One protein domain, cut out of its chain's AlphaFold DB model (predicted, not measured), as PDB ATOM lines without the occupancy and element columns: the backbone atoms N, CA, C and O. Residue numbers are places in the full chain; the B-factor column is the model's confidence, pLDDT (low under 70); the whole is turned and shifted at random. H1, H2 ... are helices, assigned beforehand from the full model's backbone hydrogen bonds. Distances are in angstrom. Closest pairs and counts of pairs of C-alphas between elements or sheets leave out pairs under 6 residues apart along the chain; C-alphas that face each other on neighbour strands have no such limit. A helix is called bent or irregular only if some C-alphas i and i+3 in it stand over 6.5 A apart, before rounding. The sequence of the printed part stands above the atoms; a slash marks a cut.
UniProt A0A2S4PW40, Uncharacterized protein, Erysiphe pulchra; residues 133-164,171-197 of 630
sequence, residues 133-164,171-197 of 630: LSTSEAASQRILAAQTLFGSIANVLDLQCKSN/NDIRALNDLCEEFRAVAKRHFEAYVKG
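AT A GLANCE: This is residues 133 to 164 and 171 to 197 of the 630 residues of an uncharacterized protein of Erysiphe pulchra (UniProt A0A2S4PW40). Two long helices run side by side in opposite ways as a slim rod, and the first, H1, is bent and reaches beyond the end of H2 with its first residues. The 59 printed residues hold H1 then H2 and no named strand, all helix by class. The whole is loose, with a radius of gyration of the C-alphas of 14.5 A, and spans 51 by 17 by 12 A.

HOW THE PARTS SIT: H1, residues 133 to 162, was assigned as one helix by its hydrogen bonds but is bent: C-alphas 149 and 152 are 6.8 A apart. Its arms H1a, residues 133 to 149, and H1b, residues 152 to 162, stand at a steep tilt of 51 degrees. H1a touches H2, residues 171 to 195, with residues 139 to 146 alone; the closest C-alphas, of Arg 142 and Val 195, are 5.6 A apart. H1b touches residues 177 to 184 of H2 alone, closest at the C-alphas of Leu 157 and Cys 180, 6.7 A. Each arm runs the opposite way to H2 at a shallow tilt of 27 degrees. In H1a, H1b and H2 every O i to N i+4 pair is within hydrogen-bond range.

IN THESE COORDINATES: H1a begins at C-alpha 133 (259.154, 170.020, 142.643) and is 24.4 A long; H1b is 15.4 A long. H2, 36.2 A long, ends at C-alpha 195 (262.821, 182.574, 151.631).

THE WHOLE: The C-alphas farthest apart, of Leu 133 and Asn 171, are 51.2 A apart. Residues 165 to 170 are not printed, and C-alphas 164 and 171 are 14.7 A apart across the cut. Mean pLDDT of the printed part is 71.4; residues 133 to 139, 153 to 154, 156 to 164, 172 and 197 are under 70.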
ATOM      1  N   LEU A 133     258.027 170.687 141.982       53.00
ATOM      2  CA  LEU A 133     259.154 170.020 142.643       53.00
ATOM      3  C   LEU A 133     260.417 170.898 142.615       53.00
ATOM      4  O   LEU A 133     260.969 171.210 143.670       53.00
ATOM      5  N   SER A 134     260.805 171.409 141.442       60.38
ATOM      6  CA  SER A 134     261.967 172.296 141.277       60.38
ATOM      7  C   SER A 134     261.843 173.599 142.081       60.38
ATOM      8  O   SER A 134     262.810 174.065 142.690       60.38
ATOM      9  N   THR A 135     260.645 174.191 142.151       60.59
ATOM     10  CA  THR A 135     260.419 175.406 142.955       60.59
ATOM     11  C   THR A 135     260.418 175.135 144.462       60.59
ATOM     12  O   THR A 135     260.932 175.970 145.213       60.59
ATOM     13  N   SER A 136     259.925 173.975 144.910       69.00
ATOM     14  CA  SER A 136     260.017 173.514 146.305       69.00
ATOM     15  C   SER A 136     261.467 173.250 146.733       69.00
ATOM     16  O   SER A 136     261.910 173.687 147.800       69.00
ATOM     17  N   GLU A 137     262.252 172.613 145.867       69.31
ATOM     18  CA  GLU A 137     263.663 172.313 146.109       69.31
ATOM     19  C   GLU A 137     264.512 173.598 146.145       69.31
ATOM     20  O   GLU A 137     265.276 173.825 147.088       69.31
ATOM     21  N   ALA A 138     264.279 174.528 145.212       66.50
ATOM     22  CA  ALA A 138     264.900 175.853 145.224       66.50
ATOM     23  C   ALA A 138     264.493 176.704 146.446       66.50
ATOM     24  O   ALA A 138     265.302 177.486 146.952       66.50
ATOM     25  N   ALA A 139     263.261 176.571 146.953       67.19
ATOM     26  CA  ALA A 139     262.843 177.213 148.201       67.19
ATOM     27  C   ALA A 139     263.549 176.594 149.421       67.19
ATOM     28  O   ALA A 139     264.026 177.324 150.292       67.19
ATOM     29  N   SER A 140     263.697 175.269 149.447       72.06
ATOM     30  CA  SER A 140     264.393 174.529 150.509       72.06
ATOM     31  C   SER A 140     265.878 174.908 150.597       72.06
ATOM     32  O   SER A 140     266.387 175.183 151.685       72.06
ATOM     33  N   GLN A 141     266.556 175.057 149.455       73.69
ATOM     34  CA  GLN A 141     267.933 175.568 149.400       73.69
ATOM     35  C   GLN A 141     268.049 177.011 149.931       73.69
ATOM     36  O   GLN A 141     268.987 177.324 150.668       73.69
ATOM     37  N   ARG A 142     267.078 177.893 149.634       74.94
ATOM     38  CA  ARG A 142     267.046 179.262 150.194       74.94
ATOM     39  C   ARG A 142     266.821 179.274 151.704       74.94
ATOM     40  O   ARG A 142     267.388 180.134 152.371       74.94
ATOM     41  N   ILE A 143     266.032 178.346 152.252       75.19
ATOM     42  CA  ILE A 143     265.834 178.214 153.705       75.19
ATOM     43  C   ILE A 143     267.158 177.859 154.392       75.19
ATOM     44  O   ILE A 143     267.527 178.524 155.359       75.19
ATOM     45  N   LEU A 144     267.909 176.888 153.859       73.69
ATOM     46  CA  LEU A 144     269.228 176.517 154.387       73.69
ATOM     47  C   LEU A 144     270.221 177.689 154.317       73.69
ATOM     48  O   LEU A 144     270.832 178.040 155.325       73.69
ATOM     49  N   ALA A 145     270.316 178.369 153.168       71.75
ATOM     50  CA  ALA A 145     271.179 179.544 153.016       71.75
ATOM     51  C   ALA A 145     270.789 180.691 153.971       71.75
ATOM     52  O   ALA A 145     271.655 181.327 154.576       71.75
ATOM     53  N   ALA A 146     269.489 180.939 154.168       72.00
ATOM     54  CA  ALA A 146     269.001 181.934 155.117       72.00
ATOM     55  C   ALA A 146     269.334 181.558 156.572       72.00
ATOM     56  O   ALA A 146     269.716 182.427 157.356       72.00
ATOM     57  N   GLN A 147     269.246 180.276 156.939       75.19
ATOM     58  CA  GLN A 147     269.665 179.799 158.260       75.19
ATOM     59  C   GLN A 147     271.167 180.024 158.489       75.19
ATOM     60  O   GLN A 147     271.541 180.488 159.566       75.19
ATOM     61  N   THR A 148     272.022 179.810 157.482       77.25
ATOM     62  CA  THR A 148     273.457 180.141 157.572       77.25
ATOM     63  C   THR A 148     273.701 181.646 157.734       77.25
ATOM     64  O   THR A 148     274.508 182.053 158.567       77.25
ATOM     65  N   LEU A 149     272.997 182.489 156.968       72.06
ATOM     66  CA  LEU A 149     273.192 183.946 156.974       72.06
ATOM     67  C   LEU A 149     272.673 184.629 158.250       72.06
ATOM     68  O   LEU A 149     273.321 185.537 158.771       72.06
ATOM     69  N   PHE A 150     271.509 184.216 158.755       72.50
ATOM     70  CA  PHE A 150     270.832 184.876 159.876       72.50
ATOM     71  C   PHE A 150     270.996 184.142 161.220       72.50
ATOM     72  O   PHE A 150     270.827 184.768 162.268       72.50
ATOM     73  N   GLY A 151     271.384 182.861 161.226       72.12
ATOM     74  CA  GLY A 151     271.561 182.064 162.449       72.12
ATOM     75  C   GLY A 151     272.630 182.621 163.394       72.12
ATOM     76  O   GLY A 151     272.425 182.665 164.605       72.12
ATOM     77  N   SER A 152     273.729 183.151 162.850       72.00
ATOM     78  CA  SER A 152     274.777 183.839 163.622       72.00
ATOM     79  C   SER A 152     274.228 185.042 164.396       72.00
ATOM     80  O   SER A 152     274.565 185.248 165.560       72.00
ATOM     81  N   ILE A 153     273.347 185.822 163.760       68.44
ATOM     82  CA  ILE A 153     272.731 187.020 164.343       68.44
ATOM     83  C   ILE A 153     271.719 186.617 165.422       68.44
ATOM     84  O   ILE A 153     271.733 187.190 166.510       68.44
ATOM     85  N   ALA A 154     270.893 185.599 165.157       68.50
ATOM     86  CA  ALA A 154     269.950 185.057 166.133       68.50
ATOM     87  C   ALA A 154     270.665 184.544 167.397       68.50
ATOM     88  O   ALA A 154     270.295 184.923 168.505       68.50
ATOM     89  N   ASN A 155     271.750 183.778 167.237       71.25
ATOM     90  CA  ASN A 155     272.549 183.274 168.357       71.25
ATOM     91  C   ASN A 155     273.177 184.401 169.193       71.25
ATOM     92  O   ASN A 155     273.173 184.318 170.420       71.25
ATOM     93  N   VAL A 156     273.690 185.464 168.560       68.81
ATOM     94  CA  VAL A 156     274.240 186.627 169.281       68.81
ATOM     95  C   VAL A 156     273.146 187.368 170.054       68.81
ATOM     96  O   VAL A 156     273.349 187.681 171.227       68.81
ATOM     97  N   LEU A 157     271.983 187.611 169.441       66.62
ATOM     98  CA  LEU A 157     270.845 188.257 170.104       66.62
ATOM     99  C   LEU A 157     270.347 187.439 171.303       66.62
ATOM    100  O   LEU A 157     270.178 187.982 172.394       66.62
ATOM    101  N   ASP A 158     270.185 186.127 171.143       68.69
ATOM    102  CA  ASP A 158     269.710 185.259 172.220       68.69
ATOM    103  C   ASP A 158     270.750 185.078 173.335       68.69
ATOM    104  O   ASP A 158     270.369 184.933 174.499       68.69
ATOM    105  N   LEU A 159     272.051 185.133 173.029       69.75
ATOM    106  CA  LEU A 159     273.106 185.153 174.047       69.75
ATOM    107  C   LEU A 159     273.058 186.456 174.867       69.75
ATOM    108  O   LEU A 159     273.194 186.410 176.090       69.75
ATOM    109  N   GLN A 160     272.799 187.603 174.226       65.62
ATOM    110  CA  GLN A 160     272.629 188.888 174.919       65.62
ATOM    111  C   GLN A 160     271.355 188.911 175.778       65.62
ATOM    112  O   GLN A 160     271.420 189.314 176.936       65.62
ATOM    113  N   CYS A 161     270.227 188.388 175.283       62.09
ATOM    114  CA  CYS A 161     268.990 188.259 176.066       62.09
ATOM    115  C   CYS A 161     269.112 187.281 177.255       62.09
ATOM    116  O   CYS A 161     268.437 187.465 178.266       62.09
ATOM    117  N   LYS A 162     269.966 186.250 177.162       64.94
ATOM    118  CA  LYS A 162     270.253 185.304 178.265       64.94
ATOM    119  C   LYS A 162     271.319 185.807 179.247       64.94
ATOM    120  O   LYS A 162     271.410 185.288 180.361       64.94
ATOM    121  N   SER A 163     272.127 186.797 178.867       62.47
ATOM    122  CA  SER A 163     273.164 187.367 179.730       62.47
ATOM    123  C   SER A 163     272.525 188.229 180.812       62.47
ATOM    124  O   SER A 163     272.079 189.348 180.571       62.47
ATOM    125  N   ASN A 164     272.452 187.689 182.027       57.28
ATOM    126  CA  ASN A 164     271.757 188.338 183.130       57.28
ATOM    127  C   ASN A 164     272.568 189.552 183.640       57.28
ATOM    128  O   ASN A 164     273.425 189.419 184.517       57.28
ATOM    129  N   ASN A 171     266.420 201.119 183.422       71.25
ATOM    130  CA  ASN A 171     266.022 201.794 182.182       71.25
ATOM    131  C   ASN A 171     266.873 201.357 180.980       71.25
ATOM    132  O   ASN A 171     266.342 201.228 179.879       71.25
ATOM    133  N   ASP A 172     268.159 201.080 181.192       67.69
ATOM    134  CA  ASP A 172     269.090 200.692 180.129       67.69
ATOM    135  C   ASP A 172     268.859 199.232 179.724       67.69
ATOM    136  O   ASP A 172     268.903 198.902 178.543       67.69
ATOM    137  N   ILE A 173     268.511 198.371 180.692       71.81
ATOM    138  CA  ILE A 173     268.040 197.001 180.434       71.81
ATOM    139  C   ILE A 173     266.764 197.028 179.578       71.81
ATOM    140  O   ILE A 173     266.639 196.250 178.634       71.81
ATOM    141  N   ARG A 174     265.828 197.945 179.863       74.44
ATOM    142  CA  ARG A 174     264.604 198.107 179.063       74.44
ATOM    143  C   ARG A 174     264.918 198.560 177.637       74.44
ATOM    144  O   ARG A 174     264.484 197.903 176.702       74.44
ATOM    145  N   ALA A 175     265.724 199.611 177.480       73.94
ATOM    146  CA  ALA A 175     266.114 200.120 176.167       73.94
ATOM    147  C   ALA A 175     266.896 199.087 175.332       73.94
ATOM    148  O   ALA A 175     266.712 199.012 174.120       73.94
ATOM    149  N   LEU A 176     267.738 198.264 175.972       74.69
ATOM    150  CA  LEU A 176     268.437 197.159 175.316       74.69
ATOM    151  C   LEU A 176     267.465 196.063 174.856       74.69
ATOM    152  O   LEU A 176     267.587 195.583 173.733       74.69
ATOM    153  N   ASN A 177     266.478 195.700 175.680       76.62
ATOM    154  CA  ASN A 177     265.453 194.728 175.297       76.62
ATOM    155  C   ASN A 177     264.572 195.249 174.150       76.62
ATOM    156  O   ASN A 177     264.363 194.521 173.181       76.62
ATOM    157  N   ASP A 178     264.132 196.510 174.205       77.06
ATOM    158  CA  ASP A 178     263.365 197.154 173.129       77.06
ATOM    159  C   ASP A 178     264.157 197.144 171.803       77.06
ATOM    160  O   ASP A 178     263.616 196.808 170.746       77.06
ATOM    161  N   LEU A 179     265.464 197.435 171.858       75.38
ATOM    162  CA  LEU A 179     266.369 197.366 170.706       75.38
ATOM    163  C   LEU A 179     266.515 195.931 170.169       75.38
ATOM    164  O   LEU A 179     266.462 195.725 168.956       75.38
ATOM    165  N   CYS A 180     266.677 194.939 171.047       73.19
ATOM    166  CA  CYS A 180     266.758 193.529 170.662       73.19
ATOM    167  C   CYS A 180     265.467 193.039 169.985       73.19
ATOM    168  O   CYS A 180     265.556 192.311 168.994       73.19
ATOM    169  N   GLU A 181     264.285 193.467 170.442       77.56
ATOM    170  CA  GLU A 181     263.021 193.137 169.769       77.56
ATOM    171  C   GLU A 181     262.877 193.828 168.406       77.56
ATOM    172  O   GLU A 181     262.452 193.185 167.441       77.56
ATOM    173  N   GLU A 182     263.291 195.095 168.260       77.69
ATOM    174  CA  GLU A 182     263.324 195.741 166.939       77.69
ATOM    175  C   GLU A 182     264.268 195.005 165.971       77.69
ATOM    176  O   GLU A 182     263.892 194.745 164.822       77.69
ATOM    177  N   PHE A 183     265.459 194.606 166.428       74.06
ATOM    178  CA  PHE A 183     266.402 193.819 165.627       74.06
ATOM    179  C   PHE A 183     265.847 192.436 165.264       74.06
ATOM    180  O   PHE A 183     265.957 192.030 164.105       74.06
ATOM    181  N   ARG A 184     265.198 191.731 166.201       76.31
ATOM    182  CA  ARG A 184     264.559 190.430 165.948       76.31
ATOM    183  C   ARG A 184     263.427 190.551 164.921       76.31
ATOM    184  O   ARG A 184     263.346 189.733 164.004       76.31
ATOM    185  N   ALA A 185     262.603 191.597 165.008       75.75
ATOM    186  CA  ALA A 185     261.534 191.868 164.046       75.75
ATOM    187  C   ALA A 185     262.069 192.184 162.634       75.75
ATOM    188  O   ALA A 185     261.525 191.694 161.641       75.75
ATOM    189  N   VAL A 186     263.152 192.964 162.526       75.69
ATOM    190  CA  VAL A 186     263.812 193.249 161.240       75.69
ATOM    191  C   VAL A 186     264.455 191.986 160.662       75.69
ATOM    192  O   VAL A 186     264.207 191.664 159.501       75.69
ATOM    193  N   ALA A 187     265.214 191.229 161.460       74.50
ATOM    194  CA  ALA A 187     265.846 189.985 161.024       74.50
ATOM    195  C   ALA A 187     264.811 188.974 160.502       74.50
ATOM    196  O   ALA A 187     264.968 188.456 159.397       74.50
ATOM    197  N   LYS A 188     263.701 188.777 161.230       78.00
ATOM    198  CA  LYS A 188     262.585 187.917 160.803       78.00
ATOM    199  C   LYS A 188     261.994 188.363 159.461       78.00
ATOM    200  O   LYS A 188     261.830 187.540 158.565       78.00
ATOM    201  N   ARG A 189     261.734 189.664 159.277       76.00
ATOM    202  CA  ARG A 189     261.196 190.200 158.013       76.00
ATOM    203  C   ARG A 189     262.131 189.956 156.826       76.00
ATOM    204  O   ARG A 189     261.665 189.611 155.744       76.00
ATOM    205  N   HIS A 190     263.435 190.151 157.015       75.81
ATOM    206  CA  HIS A 190     264.429 189.933 155.964       75.81
ATOM    207  C   HIS A 190     264.607 188.439 155.646       75.81
ATOM    208  O   HIS A 190     264.699 188.088 154.471       75.81
ATOM    209  N   PHE A 191     264.567 187.568 156.658       77.94
ATOM    210  CA  PHE A 191     264.561 186.112 156.490       77.94
ATOM    211  C   PHE A 191     263.345 185.640 155.672       77.94
ATOM    212  O   PHE A 191     263.504 184.968 154.655       77.94
ATOM    213  N   GLU A 192     262.130 186.048 156.051       76.88
ATOM    214  CA  GLU A 192     260.900 185.670 155.339       76.88
ATOM    215  C   GLU A 192     260.864 186.189 153.896       76.88
ATOM    216  O   GLU A 192     260.423 185.474 152.995       76.88
ATOM    217  N   ALA A 193     261.343 187.416 153.657       74.31
ATOM    218  CA  ALA A 193     261.445 187.982 152.315       74.31
ATOM    219  C   ALA A 193     262.424 187.181 151.436       74.31
ATOM    220  O   ALA A 193     262.090 186.852 150.296       74.31
ATOM    221  N   TYR A 194     263.583 186.798 151.990       75.81
ATOM    222  CA  TYR A 194     264.604 185.996 151.309       75.81
ATOM    223  C   TYR A 194     264.104 184.587 150.956       75.81
ATOM    224  O   TYR A 194     264.248 184.161 149.809       75.81
ATOM    225  N   VAL A 195     263.444 183.890 151.890       72.69
ATOM    226  CA  VAL A 195     262.821 182.574 151.631       72.69
ATOM    227  C   VAL A 195     261.793 182.667 150.495       72.69
ATOM    228  O   VAL A 195     261.792 181.835 149.587       72.69
ATOM    229  N   LYS A 196     260.980 183.733 150.480       74.12
ATOM    230  CA  LYS A 196     259.998 184.018 149.418       74.12
ATOM    231  C   LYS A 196     260.614 184.522 148.100       74.12
ATOM    232  O   LYS A 196     259.879 184.698 147.136       74.12
ATOM    233  N   GLY A 197     261.925 184.774 148.034       66.38
ATOM    234  CA  GLY A 197     262.590 185.321 146.842       66.38
ATOM    235  C   GLY A 197     262.215 186.775 146.518       66.38
ATOM    236  O   GLY A 197     262.254 187.180 145.360       66.38
TER     237      GLY A 197